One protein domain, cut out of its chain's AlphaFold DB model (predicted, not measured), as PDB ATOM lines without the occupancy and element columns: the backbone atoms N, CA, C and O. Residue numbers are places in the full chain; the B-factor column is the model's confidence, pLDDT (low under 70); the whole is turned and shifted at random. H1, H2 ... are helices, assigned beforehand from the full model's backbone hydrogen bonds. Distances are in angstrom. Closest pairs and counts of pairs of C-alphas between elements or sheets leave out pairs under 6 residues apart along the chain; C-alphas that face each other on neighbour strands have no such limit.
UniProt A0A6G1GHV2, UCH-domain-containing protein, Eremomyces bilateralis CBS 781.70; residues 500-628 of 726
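AT A GLANCE: This is residues 500 to 628 of the 726 residues of the protein "UCH-domain-containing protein" of Eremomyces bilateralis CBS 781.70 (UniProt A0A6G1GHV2). Two lobes share H4. One is an up-and-down bundle of H2, H3 and H4, each running against the one before, with H1 on H3; the other is the hairpin H5 and H6, packed on H4 through H6. The printed part, all helix and loose, has 129 residues, six named helices, a radius of gyration of the C-alphas of 17.6 A and spans of 52 by 35 by 29 A.

IN THESE COORDINATES: From C-alpha 500 at (54.832, -32.966, 24.846) follow H1 to 505, H2 from 514 to 526, H3 from 532 to 556, 37.4 A long, H4 from 559 to 580, H5 from 592 to 605, and H6 from 610 to 627, with C-alpha 627 at (53.379, -56.996, 53.650).

HOW THE PARTS SIT: H3 and H4 touch, closest at C-alphas 553 and 561, 5.2 A. H4 and H6 touch at a steep tilt of 64 degrees, closest at C-alphas 577 and 616, 4.6 A. Helix O i to N i+4 pairs are within hydrogen-bond range, but for H3, 18 of 21.

THE WHOLE: The printed part has no cut, H4 to H5 is a long link, and confidence is low in residues 526 to 541, among others.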
ATOM      1  N   GLU A 500      54.939 -34.395  24.535       76.94
ATOM      2  CA  GLU A 500      54.832 -32.966  24.846       76.94
ATOM      3  C   GLU A 500      53.486 -32.600  25.490       76.94
ATOM      4  O   GLU A 500      53.425 -31.695  26.323       76.94
ATOM      5  N   ALA A 501      52.400 -33.290  25.119       70.94
ATOM      6  CA  ALA A 501      51.095 -33.111  25.756       70.94
ATOM      7  C   ALA A 501      51.096 -33.688  27.178       70.94
ATOM      8  O   ALA A 501      50.582 -33.052  28.095       70.94
ATOM      9  N   CYS A 502      51.748 -34.840  27.379       81.62
ATOM     10  CA  CYS A 502      51.898 -35.466  28.692       81.62
ATOM     11  C   CYS A 502      52.703 -34.589  29.663       81.62
ATOM     12  O   CYS A 502      52.285 -34.405  30.806       81.62
ATOM     13  N   LEU A 503      53.818 -34.006  29.207       81.06
ATOM     14  CA  LEU A 503      54.621 -33.080  30.016       81.06
ATOM     15  C   LEU A 503      53.830 -31.825  30.395       81.06
ATOM     16  O   LEU A 503      53.795 -31.448  31.564       81.06
ATOM     17  N   ARG A 504      53.115 -31.224  29.437       80.44
ATOM     18  CA  ARG A 504      52.280 -30.041  29.687       80.44
ATOM     19  C   ARG A 504      51.152 -30.322  30.676       80.44
ATOM     20  O   ARG A 504      50.891 -29.492  31.540       80.44
ATOM     21  N   PHE A 505      50.510 -31.484  30.568       81.62
ATOM     22  CA  PHE A 505      49.448 -31.909  31.479       81.62
ATOM     23  C   PHE A 505      49.939 -32.025  32.927       81.62
ATOM     24  O   PHE A 505      49.272 -31.548  33.852       81.62
ATOM     25  N   LEU A 506      51.132 -32.599  33.115       83.81
ATOM     26  CA  LEU A 506      51.800 -32.676  34.415       83.81
ATOM     27  C   LEU A 506      52.463 -31.354  34.841       83.81
ATOM     28  O   LEU A 506      53.066 -31.320  35.906       83.81
ATOM     29  N   GLU A 507      52.355 -30.281  34.049       81.88
ATOM     30  CA  GLU A 507      53.029 -28.994  34.288       81.88
ATOM     31  C   GLU A 507      54.553 -29.149  34.455       81.88
ATOM     32  O   GLU A 507      55.201 -28.452  35.234       81.88
ATOM     33  N   ALA A 508      55.126 -30.088  33.702       84.31
ATOM     34  CA  ALA A 508      56.538 -30.426  33.706       84.31
ATOM     35  C   ALA A 508      57.234 -29.990  32.410       84.31
ATOM     36  O   ALA A 508      56.611 -29.851  31.356       84.31
ATOM     37  N   ASP A 509      58.552 -29.810  32.491       83.81
ATOM     38  CA  ASP A 509      59.410 -29.498  31.349       83.81
ATOM     39  C   ASP A 509      60.278 -30.707  30.969       83.81
ATOM     40  O   ASP A 509      60.588 -31.558  31.806       83.81
ATOM     41  N   ASP A 510      60.703 -30.779  29.708       84.25
ATOM     42  CA  ASP A 510      61.549 -31.872  29.217       84.25
ATOM     43  C   ASP A 510      62.903 -31.953  29.949       84.25
ATOM     44  O   ASP A 510      63.470 -33.032  30.099       84.25
ATOM     45  N   SER A 511      63.388 -30.832  30.490       81.44
ATOM     46  CA  SER A 511      64.613 -30.765  31.296       81.44
ATOM     47  C   SER A 511      64.482 -31.334  32.718       81.44
ATOM     48  O   SER A 511      65.493 -31.473  33.412       81.44
ATOM     49  N   TYR A 512      63.271 -31.658  33.185       89.12
ATOM     50  CA  TYR A 512      63.053 -32.142  34.552       89.12
ATOM     51  C   TYR A 512      63.594 -33.560  34.726       89.12
ATOM     52  O   TYR A 512      63.381 -34.413  33.863       89.12
ATOM     53  N   SER A 513      64.247 -33.837  35.861       89.06
ATOM     54  CA  SER A 513      64.643 -35.205  36.217       89.06
ATOM     55  C   SER A 513      63.422 -36.064  36.545       89.06
ATOM     56  O   SER A 513      62.336 -35.551  36.826       89.06
ATOM     57  N   ASP A 514      63.595 -37.381  36.530       88.44
ATOM     58  CA  ASP A 514      62.510 -38.326  36.792       88.44
ATOM     59  C   ASP A 514      61.898 -38.145  38.191       88.44
ATOM     60  O   ASP A 514      60.686 -38.272  38.354       88.44
ATOM     61  N   GLU A 515      62.688 -37.737  39.187       85.19
ATOM     62  CA  GLU A 515      62.189 -37.391  40.524       85.19
ATOM     63  C   GLU A 515      61.258 -36.169  40.488       85.19
ATOM     64  O   GLU A 515      60.223 -36.155  41.156       85.19
ATOM     65  N   PHE A 516      61.577 -35.153  39.678       86.62
ATOM     66  CA  PHE A 516      60.714 -33.981  39.510       86.62
ATOM     67  C   PHE A 516      59.426 -34.317  38.751       86.62
ATOM     68  O   PHE A 516      58.372 -33.785  39.097       86.62
ATOM     69  N   ILE A 517      59.472 -35.244  37.787       89.44
ATOM     70  CA  ILE A 517      58.267 -35.761  37.116       89.44
ATOM     71  C   ILE A 517      57.367 -36.521  38.106       89.44
ATOM     72  O   ILE A 517      56.149 -36.333  38.099       89.44
ATOM     73  N   GLN A 518      57.940 -37.334  39.003       87.94
ATOM     74  CA  GLN A 518      57.172 -38.016  40.056       87.94
ATOM     75  C   GLN A 518      56.505 -37.018  41.014       87.94
ATOM     76  O   GLN A 518      55.338 -37.187  41.368       87.94
ATOM     77  N   VAL A 519      57.214 -35.956  41.414       84.88
ATOM     78  CA  VAL A 519      56.656 -34.888  42.263       84.88
ATOM     79  C   VAL A 519      55.537 -34.134  41.543       84.88
ATOM     80  O   VAL A 519      54.505 -33.854  42.156       84.88
ATOM     81  N   ALA A 520      55.699 -33.851  40.250       84.94
ATOM     82  CA  ALA A 520      54.678 -33.213  39.425       84.94
ATOM     83  C   ALA A 520      53.399 -34.071  39.346       84.94
ATOM     84  O   ALA A 520      52.307 -33.582  39.642       84.94
ATOM     85  N   TYR A 521      53.539 -35.380  39.091       87.25
ATOM     86  CA  TYR A 521      52.433 -36.345  39.154       87.25
ATOM     87  C   TYR A 521      51.747 -36.346  40.526       87.25
ATOM     88  O   TYR A 521      50.529 -36.187  40.614       87.25
ATOM     89  N   GLN A 522      52.512 -36.468  41.616       82.06
ATOM     90  CA  GLN A 522      51.934 -36.494  42.961       82.06
ATOM     91  C   GLN A 522      51.214 -35.193  43.310       82.06
ATOM     92  O   GLN A 522      50.208 -35.232  44.010       82.06
ATOM     93  N   THR A 523      51.715 -34.047  42.849       80.88
ATOM     94  CA  THR A 523      51.080 -32.743  43.079       80.88
ATOM     95  C   THR A 523      49.737 -32.672  42.361       80.88
ATOM     96  O   THR A 523      48.745 -32.294  42.983       80.88
ATOM     97  N   LYS A 524      49.680 -33.146  41.110       79.75
ATOM     98  CA  LYS A 524      48.447 -33.235  40.314       79.75
ATOM     99  C   LYS A 524      47.410 -34.188  40.922       79.75
ATOM    100  O   LYS A 524      46.219 -33.927  40.871       79.75
ATOM    101  N   VAL A 525      47.858 -35.283  41.539       77.19
ATOM    102  CA  VAL A 525      46.981 -36.280  42.184       77.19
ATOM    103  C   VAL A 525      46.552 -35.865  43.605       77.19
ATOM    104  O   VAL A 525      45.507 -36.301  44.089       77.19
ATOM    105  N   LYS A 526      47.332 -35.026  44.304       67.38
ATOM    106  CA  LYS A 526      47.076 -34.614  45.701       67.38
ATOM    107  C   LYS A 526      46.117 -33.432  45.857       67.38
ATOM    108  O   LYS A 526      45.657 -33.222  46.978       67.38
ATOM    109  N   THR A 527      45.748 -32.711  44.798       57.50
ATOM    110  CA  THR A 527      44.675 -31.691  44.805       57.50
ATOM    111  C   THR A 527      43.276 -32.323  44.924       57.50
ATOM    112  O   THR A 527      42.367 -32.042  44.150       57.50
ATOM    113  N   ARG A 528      43.096 -33.212  45.908       56.03
ATOM    114  CA  ARG A 528      41.836 -33.878  46.256       56.03
ATOM    115  C   ARG A 528      40.965 -32.909  47.051       56.03
ATOM    116  O   ARG A 528      41.064 -32.873  48.274       56.03
ATOM    117  N   ASP A 529      40.081 -32.169  46.390       44.62
ATOM    118  CA  ASP A 529      38.966 -31.531  47.095       44.62
ATOM    119  C   ASP A 529      37.933 -32.612  47.453       44.62
ATOM    120  O   ASP A 529      37.185 -33.114  46.613       44.62
ATOM    121  N   SER A 530      37.927 -33.023  48.720       45.12
ATOM    122  CA  SER A 530      37.094 -34.095  49.277       45.12
ATOM    123  C   SER A 530      35.631 -33.675  49.477       45.12
ATOM    124  O   SER A 530      35.100 -33.755  50.583       45.12
ATOM    125  N   SER A 531      34.975 -33.219  48.409       49.91
ATOM    126  CA  SER A 531      33.519 -33.025  48.360       49.91
ATOM    127  C   SER A 531      32.851 -34.221  47.669       49.91
ATOM    128  O   SER A 531      33.326 -34.695  46.636       49.91
ATOM    129  N   GLU A 532      31.771 -34.748  48.254       49.38
ATOM    130  CA  GLU A 532      31.101 -35.976  47.785       49.38
ATOM    131  C   GLU A 532      30.530 -35.856  46.359       49.38
ATOM    132  O   GLU A 532      30.446 -36.863  45.655       49.38
ATOM    133  N   ASP A 533      30.253 -34.635  45.889       44.78
ATOM    134  CA  ASP A 533      29.666 -34.364  44.569       44.78
ATOM    135  C   ASP A 533      30.662 -34.456  43.388       44.78
ATOM    136  O   ASP A 533      30.228 -34.563  42.242       44.78
ATOM    137  N   ARG A 534      31.990 -34.460  43.620       48.34
ATOM    138  CA  ARG A 534      33.026 -34.486  42.547       48.34
ATOM    139  C   ARG A 534      33.885 -35.750  42.493       48.34
ATOM    140  O   ARG A 534      34.928 -35.785  41.840       48.34
ATOM    141  N   LYS A 535      33.455 -36.825  43.151       50.28
ATOM    142  CA  LYS A 535      34.241 -38.066  43.255       50.28
ATOM    143  C   LYS A 535      34.550 -38.709  41.891       50.28
ATOM    144  O   LYS A 535      35.640 -39.232  41.698       50.28
ATOM    145  N   GLY A 536      33.620 -38.616  40.936       47.59
ATOM    146  CA  GLY A 536      33.796 -39.152  39.581       47.59
ATOM    147  C   GLY A 536      34.748 -38.347  38.688       47.59
ATOM    148  O   GLY A 536      35.301 -38.903  37.746       47.59
ATOM    149  N   GLU A 537      34.963 -37.060  38.973       47.31
ATOM    150  CA  GLU A 537      35.890 -36.199  38.225       47.31
ATOM    151  C   GLU A 537      37.338 -36.405  38.704       47.31
ATOM    152  O   GLU A 537      38.248 -36.533  37.886       47.31
ATOM    153  N   ALA A 538      37.523 -36.582  40.016       53.12
ATOM    154  CA  ALA A 538      38.818 -36.873  40.628       53.12
ATOM    155  C   ALA A 538      39.421 -38.216  40.162       53.12
ATOM    156  O   ALA A 538      40.596 -38.266  39.799       53.12
ATOM    157  N   ASP A 539      38.630 -39.296  40.088       57.69
ATOM    158  CA  ASP A 539      39.115 -40.603  39.596       57.69
ATOM    159  C   ASP A 539      39.553 -40.544  38.117       57.69
ATOM    160  O   ASP A 539      40.520 -41.197  37.699       57.69
ATOM    161  N   ARG A 540      38.876 -39.713  37.312       60.53
ATOM    162  CA  ARG A 540      39.214 -39.496  35.896       60.53
ATOM    163  C   ARG A 540      40.538 -38.748  35.737       60.53
ATOM    164  O   ARG A 540      41.283 -39.043  34.805       60.53
ATOM    165  N   GLU A 541      40.837 -37.792  36.612       67.06
ATOM    166  CA  GLU A 541      42.086 -37.020  36.572       67.06
ATOM    167  C   GLU A 541      43.299 -37.864  36.991       67.06
ATOM    168  O   GLU A 541      44.332 -37.837  36.321       67.06
ATOM    169  N   VAL A 542      43.146 -38.714  38.011       71.00
ATOM    170  CA  VAL A 542      44.191 -39.664  38.438       71.00
ATOM    171  C   VAL A 542      44.527 -40.656  37.324       71.00
ATOM    172  O   VAL A 542      45.699 -40.903  37.031       71.00
ATOM    173  N   THR A 543      43.506 -41.189  36.653       66.62
ATOM    174  CA  THR A 543      43.697 -42.119  35.530       66.62
ATOM    175  C   THR A 543      44.459 -41.455  34.376       66.62
ATOM    176  O   THR A 543      45.376 -42.055  33.810       66.62
ATOM    177  N   ARG A 544      44.154 -40.185  34.072       72.00
ATOM    178  CA  ARG A 544      44.880 -39.385  33.070       72.00
ATOM    179  C   ARG A 544      46.329 -39.115  33.475       72.00
ATOM    180  O   ARG A 544      47.229 -39.302  32.659       72.00
ATOM    181  N   ALA A 545      46.571 -38.756  34.734       79.31
ATOM    182  CA  ALA A 545      47.917 -38.526  35.253       79.31
ATOM    183  C   ALA A 545      48.794 -39.783  35.186       79.31
ATOM    184  O   ALA A 545      49.962 -39.694  34.806       79.31
ATOM    185  N   ARG A 546      48.226 -40.964  35.464       79.50
ATOM    186  CA  ARG A 546      48.931 -42.248  35.310       79.50
ATOM    187  C   ARG A 546      49.262 -42.551  33.849       79.50
ATOM    188  O   ARG A 546      50.372 -42.994  33.561       79.50
ATOM    189  N   HIS A 547      48.326 -42.298  32.931       76.25
ATOM    190  CA  HIS A 547      48.550 -42.489  31.496       76.25
ATOM    191  C   HIS A 547      49.671 -41.582  30.966       76.25
ATOM    192  O   HIS A 547      50.593 -42.070  30.313       76.25
ATOM    193  N   ALA A 548      49.650 -40.293  31.327       83.00
ATOM    194  CA  ALA A 548      50.719 -39.353  30.988       83.00
ATOM    195  C   ALA A 548      52.081 -39.815  31.525       83.00
ATOM    196  O   ALA A 548      53.071 -39.814  30.792       83.00
ATOM    197  N   LEU A 549      52.132 -40.257  32.788       86.56
ATOM    198  CA  LEU A 549      53.369 -40.715  33.416       86.56
ATOM    199  C   LEU A 549      53.943 -41.959  32.727       86.56
ATOM    200  O   LEU A 549      55.153 -42.043  32.528       86.56
ATOM    201  N   LYS A 550      53.080 -42.893  32.310       82.94
ATOM    202  CA  LYS A 550      53.478 -44.089  31.559       82.94
ATOM    203  C   LYS A 550      54.116 -43.733  30.213       82.94
ATOM    204  O   LYS A 550      55.186 -44.246  29.904       82.94
ATOM    205  N   ILE A 551      53.514 -42.824  29.446       81.62
ATOM    206  CA  ILE A 551      54.058 -42.395  28.144       81.62
ATOM    207  C   ILE A 551      55.392 -41.660  28.309       81.62
ATOM    208  O   ILE A 551      56.319 -41.877  27.527       81.62
ATOM    209  N   ILE A 552      55.527 -40.828  29.347       87.31
ATOM    210  CA  ILE A 552      56.799 -40.168  29.675       87.31
ATOM    211  C   ILE A 552      57.869 -41.210  30.028       87.31
ATOM    212  O   ILE A 552      58.984 -41.135  29.510       87.31
ATOM    213  N   ALA A 553      57.529 -42.201  30.854       87.38
ATOM    214  CA  ALA A 553      58.437 -43.267  31.266       87.38
ATOM    215  C   ALA A 553      58.910 -44.127  30.080       87.38
ATOM    216  O   ALA A 553      60.107 -44.388  29.944       87.38
ATOM    217  N   GLU A 554      57.989 -44.503  29.187       83.94
ATOM    218  CA  GLU A 554      58.279 -45.262  27.967       83.94
ATOM    219  C   GLU A 554      59.167 -44.468  27.000       83.94
ATOM    220  O   GLU A 554      60.136 -45.011  26.470       83.94
ATOM    221  N   ARG A 555      58.888 -43.171  26.803       89.62
ATOM    222  CA  ARG A 555      59.670 -42.310  25.904       89.62
ATOM    223  C   ARG A 555      61.076 -42.023  26.427       89.62
ATOM    224  O   ARG A 555      62.007 -41.949  25.630       89.62
ATOM    225  N   ARG A 556      61.227 -41.854  27.744       87.50
ATOM    226  CA  ARG A 556      62.524 -41.634  28.403       87.50
ATOM    227  C   ARG A 556      63.320 -42.920  28.618       87.50
ATOM    228  O   ARG A 556      64.485 -42.834  28.990       87.50
ATOM    229  N   HIS A 557      62.707 -44.087  28.396       84.50
ATOM    230  CA  HIS A 557      63.262 -45.390  28.771       84.50
ATOM    231  C   HIS A 557      63.691 -45.435  30.249       84.50
ATOM    232  O   HIS A 557      64.750 -45.958  30.588       84.50
ATOM    233  N   SER A 558      62.876 -44.844  31.130       89.56
ATOM    234  CA  SER A 558      63.183 -44.749  32.558       89.56
ATOM    235  C   SER A 558      62.612 -45.933  33.330       89.56
ATOM    236  O   SER A 558      61.405 -46.018  33.577       89.56
ATOM    237  N   ASP A 559      63.500 -46.817  33.785       81.25
ATOM    238  CA  ASP A 559      63.138 -47.935  34.660       81.25
ATOM    239  C   ASP A 559      62.579 -47.448  36.007       81.25
ATOM    240  O   ASP A 559      61.682 -48.073  36.575       81.25
ATOM    241  N   ALA A 560      63.059 -46.302  36.504       80.81
ATOM    242  CA  ALA A 560      62.609 -45.713  37.762       80.81
ATOM    243  C   ALA A 560      61.162 -45.201  37.675       80.81
ATOM    244  O   ALA A 560      60.356 -45.472  38.568       80.81
ATOM    245  N   LEU A 561      60.804 -44.506  36.589       86.12
ATOM    246  CA  LEU A 561      59.427 -44.057  36.357       86.12
ATOM    247  C   LEU A 561      58.488 -45.228  36.065       86.12
ATOM    248  O   LEU A 561      57.376 -45.255  36.588       86.12
ATOM    249  N   MET A 562      58.934 -46.226  35.299       82.25
ATOM    250  CA  MET A 562      58.137 -47.431  35.047       82.25
ATOM    251  C   MET A 562      57.876 -48.226  36.332       82.25
ATOM    252  O   MET A 562      56.748 -48.673  36.560       82.25
ATOM    253  N   ALA A 563      58.877 -48.363  37.206       78.06
ATOM    254  CA  ALA A 563      58.704 -48.988  38.516       78.06
ATOM    255  C   ALA A 563      57.710 -48.208  39.390       78.06
ATOM    256  O   ALA A 563      56.853 -48.814  40.034       78.06
ATOM    257  N   PHE A 564      57.771 -46.873  39.360       82.88
ATOM    258  CA  PHE A 564      56.846 -46.004  40.086       82.88
ATOM    259  C   PHE A 564      55.397 -46.129  39.580       82.88
ATOM    260  O   PHE A 564      54.487 -46.335  40.381       82.88
ATOM    261  N   VAL A 565      55.173 -46.102  38.258       80.31
ATOM    262  CA  VAL A 565      53.845 -46.327  37.647       80.31
ATOM    263  C   VAL A 565      53.283 -47.692  38.049       80.31
ATOM    264  O   VAL A 565      52.106 -47.811  38.379       80.31
ATOM    265  N   THR A 566      54.127 -48.724  38.052       74.12
ATOM    266  CA  THR A 566      53.711 -50.091  38.393       74.12
ATOM    267  C   THR A 566      53.332 -50.222  39.873       74.12
ATOM    268  O   THR A 566      52.355 -50.897  40.192       74.12
ATOM    269  N   ALA A 567      54.064 -49.559  40.774       74.31
ATOM    270  CA  ALA A 567      53.756 -49.540  42.204       74.31
ATOM    271  C   ALA A 567      52.420 -48.832  42.508       74.31
ATOM    272  O   ALA A 567      51.622 -49.343  43.287       74.31
ATOM    273  N   GLU A 568      52.144 -47.708  41.843       71.75
ATOM    274  CA  GLU A 568      50.883 -46.963  41.986       71.75
ATOM    275  C   GLU A 568      49.657 -47.750  41.486       71.75
ATOM    276  O   GLU A 568      48.578 -47.653  42.072       71.75
ATOM    277  N   ILE A 569      49.808 -48.539  40.415       65.88
ATOM    278  CA  ILE A 569      48.744 -49.420  39.899       65.88
ATOM    279  C   ILE A 569      48.442 -50.541  40.901       65.88
ATOM    280  O   ILE A 569      47.276 -50.803  41.194       65.88
ATOM    281  N   ASP A 570      49.485 -51.175  41.449       66.62
ATOM    282  CA  ASP A 570      49.333 -52.245  42.439       66.62
ATOM    283  C   ASP A 570      48.600 -51.743  43.710       66.62
ATOM    284  O   ASP A 570      47.745 -52.456  44.231       66.62
ATOM    285  N   ASP A 571      48.865 -50.525  44.199       69.25
ATOM    286  CA  ASP A 571      48.206 -49.977  45.403       69.25
ATOM    287  C   ASP A 571      46.719 -49.609  45.191       69.25
ATOM    288  O   ASP A 571      45.886 -49.778  46.096       69.25
ATOM    289  N   ASP A 572      46.352 -49.141  43.993       69.81
ATOM    290  CA  ASP A 572      44.958 -48.837  43.643       69.81
ATOM    291  C   ASP A 572      44.125 -50.116  43.470       69.81
ATOM    292  O   ASP A 572      43.054 -50.254  44.072       69.81
ATOM    293  N   ASP A 573      44.665 -51.109  42.754       70.00
ATOM    294  CA  ASP A 573      44.039 -52.425  42.578       70.00
ATOM    295  C   ASP A 573      43.779 -53.116  43.927       70.00
ATOM    296  O   ASP A 573      42.778 -53.822  44.098       70.00
ATOM    297  N   VAL A 574      44.674 -52.934  44.902       75.62
ATOM    298  CA  VAL A 574      44.515 -53.452  46.268       75.62
ATOM    299  C   VAL A 574      43.391 -52.721  47.001       75.62
ATOM    300  O   VAL A 574      42.528 -53.360  47.607       75.62
ATOM    301  N   THR A 575      43.351 -51.391  46.920       74.12
ATOM    302  CA  THR A 575      42.314 -50.574  47.570       74.12
ATOM    303  C   THR A 575      40.921 -50.895  47.028       74.12
ATOM    304  O   THR A 575      39.966 -51.042  47.800       74.12
ATOM    305  N   GLN A 576      40.803 -51.057  45.711       73.19
ATOM    306  CA  GLN A 576      39.568 -51.487  45.061       73.19
ATOM    307  C   GLN A 576      39.176 -52.904  45.485       73.19
ATOM    308  O   GLN A 576      38.009 -53.141  45.785       73.19
ATOM    309  N   ALA A 577      40.136 -53.826  45.604       79.19
ATOM    310  CA  ALA A 577      39.862 -55.188  46.053       79.19
ATOM    311  C   ALA A 577      39.351 -55.261  47.506       79.19
ATOM    312  O   ALA A 577      38.409 -56.004  47.783       79.19
ATOM    313  N   PHE A 578      39.896 -54.452  48.425       79.38
ATOM    314  CA  PHE A 578      39.368 -54.332  49.793       79.38
ATOM    315  C   PHE A 578      37.910 -53.849  49.809       79.38
ATOM    316  O   PHE A 578      37.095 -54.366  50.575       79.38
ATOM    317  N   ASN A 579      37.569 -52.880  48.954       79.50
ATOM    318  CA  ASN A 579      36.199 -52.379  48.828       79.50
ATOM    319  C   ASN A 579      35.263 -53.408  48.191       79.50
ATOM    320  O   ASN A 579      34.143 -53.577  48.668       79.50
ATOM    321  N   PHE A 580      35.724 -54.101  47.148       80.88
ATOM    322  CA  PHE A 580      34.957 -55.105  46.414       80.88
ATOM    323  C   PHE A 580      34.484 -56.241  47.332       80.88
ATOM    324  O   PHE A 580      33.312 -56.604  47.297       80.88
ATOM    325  N   PHE A 581      35.363 -56.735  48.211       80.81
ATOM    326  CA  PHE A 581      35.025 -57.753  49.216       80.81
ATOM    327  C   PHE A 581      34.486 -57.175  50.538       80.81
ATOM    328  O   PHE A 581      34.270 -57.917  51.495       80.81
ATOM    329  N   ASN A 582      34.274 -55.855  50.614       78.38
ATOM    330  CA  ASN A 582      33.778 -55.141  51.796       78.38
ATOM    331  C   ASN A 582      34.583 -55.421  53.087       78.38
ATOM    332  O   ASN A 582      34.039 -55.542  54.190       78.38
ATOM    333  N   ILE A 583      35.904 -55.522  52.952       79.12
ATOM    334  CA  ILE A 583      36.829 -55.796  54.049       79.12
ATOM    335  C   ILE A 583      37.206 -54.465  54.715       79.12
ATOM    336  O   ILE A 583      37.870 -53.611  54.123       79.12
ATOM    337  N   LYS A 584      36.771 -54.279  55.966       71.88
ATOM    338  CA  LYS A 584      36.938 -53.013  56.707       71.88
ATOM    339  C   LYS A 584      38.328 -52.822  57.317       71.88
ATOM    340  O   LYS A 584      38.737 -51.689  57.549       71.88
ATOM    341  N   GLU A 585      39.045 -53.908  57.584       70.25
ATOM    342  CA  GLU A 585      40.340 -53.883  58.263       70.25
ATOM    343  C   GLU A 585      41.473 -53.988  57.233       70.25
ATOM    344  O   GLU A 585      41.770 -55.066  56.730       70.25
ATOM    345  N   ARG A 586      42.065 -52.844  56.865       67.06
ATOM    346  CA  ARG A 586      43.063 -52.745  55.776       67.06
ATOM    347  C   ARG A 586      44.518 -52.895  56.234       67.06
ATOM    348  O   ARG A 586      45.402 -53.180  55.428       67.06
ATOM    349  N   ASP A 587      44.769 -52.711  57.528       61.41
ATOM    350  CA  ASP A 587      46.123 -52.704  58.094       61.41
ATOM    351  C   ASP A 587      46.495 -53.980  58.859       61.41
ATOM    352  O   ASP A 587      47.676 -54.205  59.129       61.41
ATOM    353  N   GLY A 588      45.513 -54.836  59.153       65.06
ATOM    354  CA  GLY A 588      45.714 -56.135  59.793       65.06
ATOM    355  C   GLY A 588      46.173 -57.227  58.822       65.06
ATOM    356  O   GLY A 588      46.008 -57.122  57.606       65.06
ATOM    357  N   TYR A 589      46.745 -58.305  59.363       71.12
ATOM    358  CA  TYR A 589      46.966 -59.533  58.598       71.12
ATOM    359  C   TYR A 589      45.618 -60.207  58.331       71.12
ATOM    360  O   TYR A 589      44.885 -60.514  59.271       71.12
ATOM    361  N   ILE A 590      45.314 -60.460  57.060       71.75
ATOM    362  CA  ILE A 590      44.144 -61.234  56.644       71.75
ATOM    363  C   ILE A 590      44.638 -62.585  56.158       71.75
ATOM    364  O   ILE A 590      45.571 -62.660  55.361       71.75
ATOM    365  N   ASP A 591      44.004 -63.647  56.639       73.25
ATOM    366  CA  ASP A 591      44.307 -64.995  56.184       73.25
ATOM    367  C   ASP A 591      43.929 -65.150  54.694       73.25
ATOM    368  O   ASP A 591      42.790 -64.836  54.325       73.25
ATOM    369  N   PRO A 592      44.832 -65.626  53.817       73.12
ATOM    370  CA  PRO A 592      44.502 -65.948  52.429       73.12
ATOM    371  C   PRO A 592      43.258 -66.840  52.270       73.12
ATOM    372  O   PRO A 592      42.511 -66.678  51.309       73.12
ATOM    373  N   GLU A 593      42.978 -67.720  53.234       71.00
ATOM    374  CA  GLU A 593      41.803 -68.603  53.223       71.00
ATOM    375  C   GLU A 593      40.493 -67.826  53.405       71.00
ATOM    376  O   GLU A 593      39.464 -68.163  52.816       71.00
ATOM    377  N   MET A 594      40.530 -66.728  54.167       75.12
ATOM    378  CA  MET A 594      39.396 -65.810  54.294       75.12
ATOM    379  C   MET A 594      39.144 -65.060  52.985       75.12
ATOM    380  O   MET A 594      37.989 -64.853  52.618       75.12
ATOM    381  N   ILE A 595      40.199 -64.697  52.247       81.25
ATOM    382  CA  ILE A 595      40.077 -64.066  50.921       81.25
ATOM    383  C   ILE A 595      39.442 -65.025  49.914       81.25
ATOM    384  O   ILE A 595      38.556 -64.619  49.159       81.25
ATOM    385  N   ASP A 596      39.841 -66.295  49.929       77.44
ATOM    386  CA  ASP A 596      39.232 -67.320  49.080       77.44
ATOM    387  C   ASP A 596      37.756 -67.555  49.453       77.44
ATOM    388  O   ASP A 596      36.912 -67.709  48.569       77.44
ATOM    389  N   MET A 597      37.408 -67.490  50.742       74.62
ATOM    390  CA  MET A 597      36.020 -67.574  51.213       74.62
ATOM    391  C   MET A 597      35.171 -66.375  50.751       74.62
ATOM    392  O   MET A 597      34.047 -66.567  50.273       74.62
ATOM    393  N   TYR A 598      35.711 -65.151  50.797       81.56
ATOM    394  CA  TYR A 598      35.044 -63.976  50.224       81.56
ATOM    395  C   TYR A 598      34.848 -64.119  48.708       81.56
ATOM    396  O   TYR A 598      33.749 -63.882  48.209       81.56
ATOM    397  N   ALA A 599      35.863 -64.584  47.974       79.62
ATOM    398  CA  ALA A 599      35.762 -64.817  46.533       79.62
ATOM    399  C   ALA A 599      34.694 -65.866  46.175       79.62
ATOM    400  O   ALA A 599      33.900 -65.643  45.260       79.62
ATOM    401  N   LEU A 600      34.625 -66.972  46.922       77.81
ATOM    402  CA  LEU A 600      33.616 -68.019  46.734       77.81
ATOM    403  C   LEU A 600      32.195 -67.516  47.011       77.81
ATOM    404  O   LEU A 600      31.281 -67.827  46.249       77.81
ATOM    405  N   THR A 601      32.012 -66.717  48.063       77.62
ATOM    406  CA  THR A 601      30.703 -66.139  48.412       77.62
ATOM    407  C   THR A 601      30.219 -65.195  47.307       77.62
ATOM    408  O   THR A 601      29.121 -65.358  46.782       77.62
ATOM    409  N   HIS A 602      31.086 -64.287  46.844       77.25
ATOM    410  CA  HIS A 602      30.769 -63.385  45.730       77.25
ATOM    411  C   HIS A 602      30.518 -64.125  44.404       77.25
ATOM    412  O   HIS A 602      29.711 -63.675  43.593       77.25
ATOM    413  N   GLN A 603      31.181 -65.263  44.170       77.25
ATOM    414  CA  GLN A 603      30.958 -66.090  42.981       77.25
ATOM    415  C   GLN A 603      29.593 -66.791  43.005       77.25
ATOM    416  O   GLN A 603      28.976 -66.952  41.951       77.25
ATOM    417  N   GLN A 604      29.118 -67.211  44.181       69.81
ATOM    418  CA  GLN A 604      27.779 -67.788  44.338       69.81
ATOM    419  C   GLN A 604      26.687 -66.745  44.085       69.81
ATOM    420  O   GLN A 604      25.694 -67.056  43.426       69.81
ATOM    421  N   ASP A 605      26.908 -65.511  44.539       68.94
ATOM    422  CA  ASP A 605      25.972 -64.403  44.351       68.94
ATOM    423  C   ASP A 605      25.998 -63.835  42.917       68.94
ATOM    424  O   ASP A 605      24.974 -63.367  42.419       68.94
ATOM    425  N   ASN A 606      27.146 -63.896  42.224       65.00
ATOM    426  CA  ASN A 606      27.312 -63.419  40.844       65.00
ATOM    427  C   ASN A 606      28.194 -64.357  39.982       65.00
ATOM    428  O   ASN A 606      29.385 -64.097  39.772       65.00
ATOM    429  N   PRO A 607      27.614 -65.420  39.385       64.38
ATOM    430  CA  PRO A 607      28.369 -66.462  38.673       64.38
ATOM    431  C   PRO A 607      29.075 -66.007  37.386       64.38
ATOM    432  O   PRO A 607      29.984 -66.685  36.908       64.38
ATOM    433  N   PHE A 608      28.658 -64.879  36.800       58.38
ATOM    434  CA  PHE A 608      29.137 -64.405  35.497       58.38
ATOM    435  C   PHE A 608      30.349 -63.451  35.578       58.38
ATOM    436  O   PHE A 608      30.996 -63.224  34.557       58.38
ATOM    437  N   ASN A 609      30.733 -62.972  36.772       68.06
ATOM    438  CA  ASN A 609      31.834 -62.005  36.971       68.06
ATOM    439  C   ASN A 609      33.150 -62.639  37.469       68.06
ATOM    440  O   ASN A 609      33.981 -61.979  38.093       68.06
ATOM    441  N   TRP A 610      33.390 -63.922  37.176       63.75
ATOM    442  CA  TRP A 610      34.553 -64.668  37.687       63.75
ATOM    443  C   TRP A 610      35.906 -63.975  37.446       63.75
ATOM    444  O   TRP A 610      36.748 -63.932  38.338       63.75
ATOM    445  N   ASN A 611      36.107 -63.389  36.264       69.00
ATOM    446  CA  ASN A 611      37.368 -62.724  35.922       69.00
ATOM    447  C   ASN A 611      37.659 -61.501  36.805       69.00
ATOM    448  O   ASN A 611      38.819 -61.170  37.033       69.00
ATOM    449  N   GLU A 612      36.617 -60.822  37.283       73.19
ATOM    450  CA  GLU A 612      36.723 -59.654  38.155       73.19
ATOM    451  C   GLU A 612      36.974 -60.065  39.608       73.19
ATOM    452  O   GLU A 612      37.908 -59.564  40.235       73.19
ATOM    453  N   ILE A 613      36.236 -61.071  40.090       76.19
ATOM    454  CA  ILE A 613      36.436 -61.682  41.412       76.19
ATOM    455  C   ILE A 613      37.874 -62.207  41.543       76.19
ATOM    456  O   ILE A 613      38.571 -61.894  42.508       76.19
ATOM    457  N   GLU A 614      38.358 -62.948  40.543       74.38
ATOM    458  CA  GLU A 614      39.705 -63.526  40.544       74.38
ATOM    459  C   GLU A 614      40.808 -62.458  40.475       74.38
ATOM    460  O   GLU A 614      41.887 -62.638  41.047       74.38
ATOM    461  N   ARG A 615      40.552 -61.325  39.807       75.81
ATOM    462  CA  ARG A 615      41.486 -60.191  39.748       75.81
ATOM    463  C   ARG A 615      41.660 -59.551  41.125       75.81
ATOM    464  O   ARG A 615      42.794 -59.421  41.588       75.81
ATOM    465  N   HIS A 616      40.559 -59.214  41.799       79.88
ATOM    466  CA  HIS A 616      40.599 -58.628  43.142       79.88
ATOM    467  C   HIS A 616      41.181 -59.605  44.172       79.88
ATOM    468  O   HIS A 616      41.996 -59.210  45.008       79.88
ATOM    469  N   ARG A 617      40.855 -60.900  44.062       81.69
ATOM    470  CA  ARG A 617      41.426 -61.960  44.906       81.69
ATOM    471  C   ARG A 617      42.952 -62.017  44.782       81.69
ATOM    472  O   ARG A 617      43.664 -61.950  45.782       81.69
ATOM    473  N   LYS A 618      43.470 -62.071  43.548       76.38
ATOM    474  CA  LYS A 618      44.919 -62.073  43.271       76.38
ATOM    475  C   LYS A 618      45.620 -60.817  43.788       76.38
ATOM    476  O   LYS A 618      46.741 -60.930  44.281       76.38
ATOM    477  N   SER A 619      44.974 -59.656  43.681       77.62
ATOM    478  CA  SER A 619      45.502 -58.385  44.186       77.62
ATOM    479  C   SER A 619      45.722 -58.425  45.708       77.62
ATOM    480  O   SER A 619      46.837 -58.184  46.179       77.62
ATOM    481  N   LEU A 620      44.719 -58.866  46.484       80.31
ATOM    482  CA  LEU A 620      44.838 -58.989  47.947       80.31
ATOM    483  C   LEU A 620      45.868 -60.039  48.380       80.31
ATOM    484  O   LEU A 620      46.671 -59.782  49.278       80.31
ATOM    485  N   VAL A 621      45.893 -61.203  47.722       75.25
ATOM    486  CA  VAL A 621      46.870 -62.264  48.028       75.25
ATOM    487  C   VAL A 621      48.302 -61.773  47.788       75.25
ATOM    488  O   VAL A 621      49.184 -62.004  48.618       75.25
ATOM    489  N   ARG A 622      48.540 -61.040  46.691       75.06
ATOM    490  CA  ARG A 622      49.846 -60.428  46.397       75.06
ATOM    491  C   ARG A 622      50.225 -59.377  47.445       75.06
ATOM    492  O   ARG A 622      51.381 -59.340  47.868       75.06
ATOM    493  N   HIS A 623      49.272 -58.552  47.879       78.56
ATOM    494  CA  HIS A 623      49.487 -57.538  48.914       78.56
ATOM    495  C   HIS A 623      49.915 -58.158  50.252       78.56
ATOM    496  O   HIS A 623      50.910 -57.734  50.840       78.56
ATOM    497  N   ILE A 624      49.228 -59.212  50.704       73.19
ATOM    498  CA  ILE A 624      49.542 -59.894  51.971       73.19
ATOM    499  C   ILE A 624      50.897 -60.595  51.907       73.19
ATOM    500  O   ILE A 624      51.693 -60.461  52.838       73.19
ATOM    501  N   ALA A 625      51.198 -61.270  50.793       70.06
ATOM    502  CA  ALA A 625      52.490 -61.923  50.583       70.06
ATOM    503  C   ALA A 625      53.671 -60.933  50.642       70.06
ATOM    504  O   ALA A 625      54.753 -61.295  51.103       70.06
ATOM    505  N   ARG A 626      53.465 -59.679  50.212       70.81
ATOM    506  CA  ARG A 626      54.465 -58.601  50.290       70.81
ATOM    507  C   ARG A 626      54.570 -57.976  51.687       70.81
ATOM    508  O   ARG A 626      55.681 -57.729  52.146       70.81
ATOM    509  N   LYS A 627      53.440 -57.714  52.358       69.81
ATOM    510  CA  LYS A 627      53.379 -56.996  53.650       69.81
ATOM    511  C   LYS A 627      53.760 -57.879  54.847       69.81
ATOM    512  O   LYS A 627      54.303 -57.376  55.827       69.81
ATOM    513  N   PHE A 628      53.533 -59.193  54.757       66.50
ATOM    514  CA  PHE A 628      53.785 -60.150  55.840       66.50
ATOM    515  C   PHE A 628      54.581 -61.384  55.367       66.50
ATOM    516  O   PHE A 628      54.065 -62.502  55.387       66.50
TER     517      PHE A 628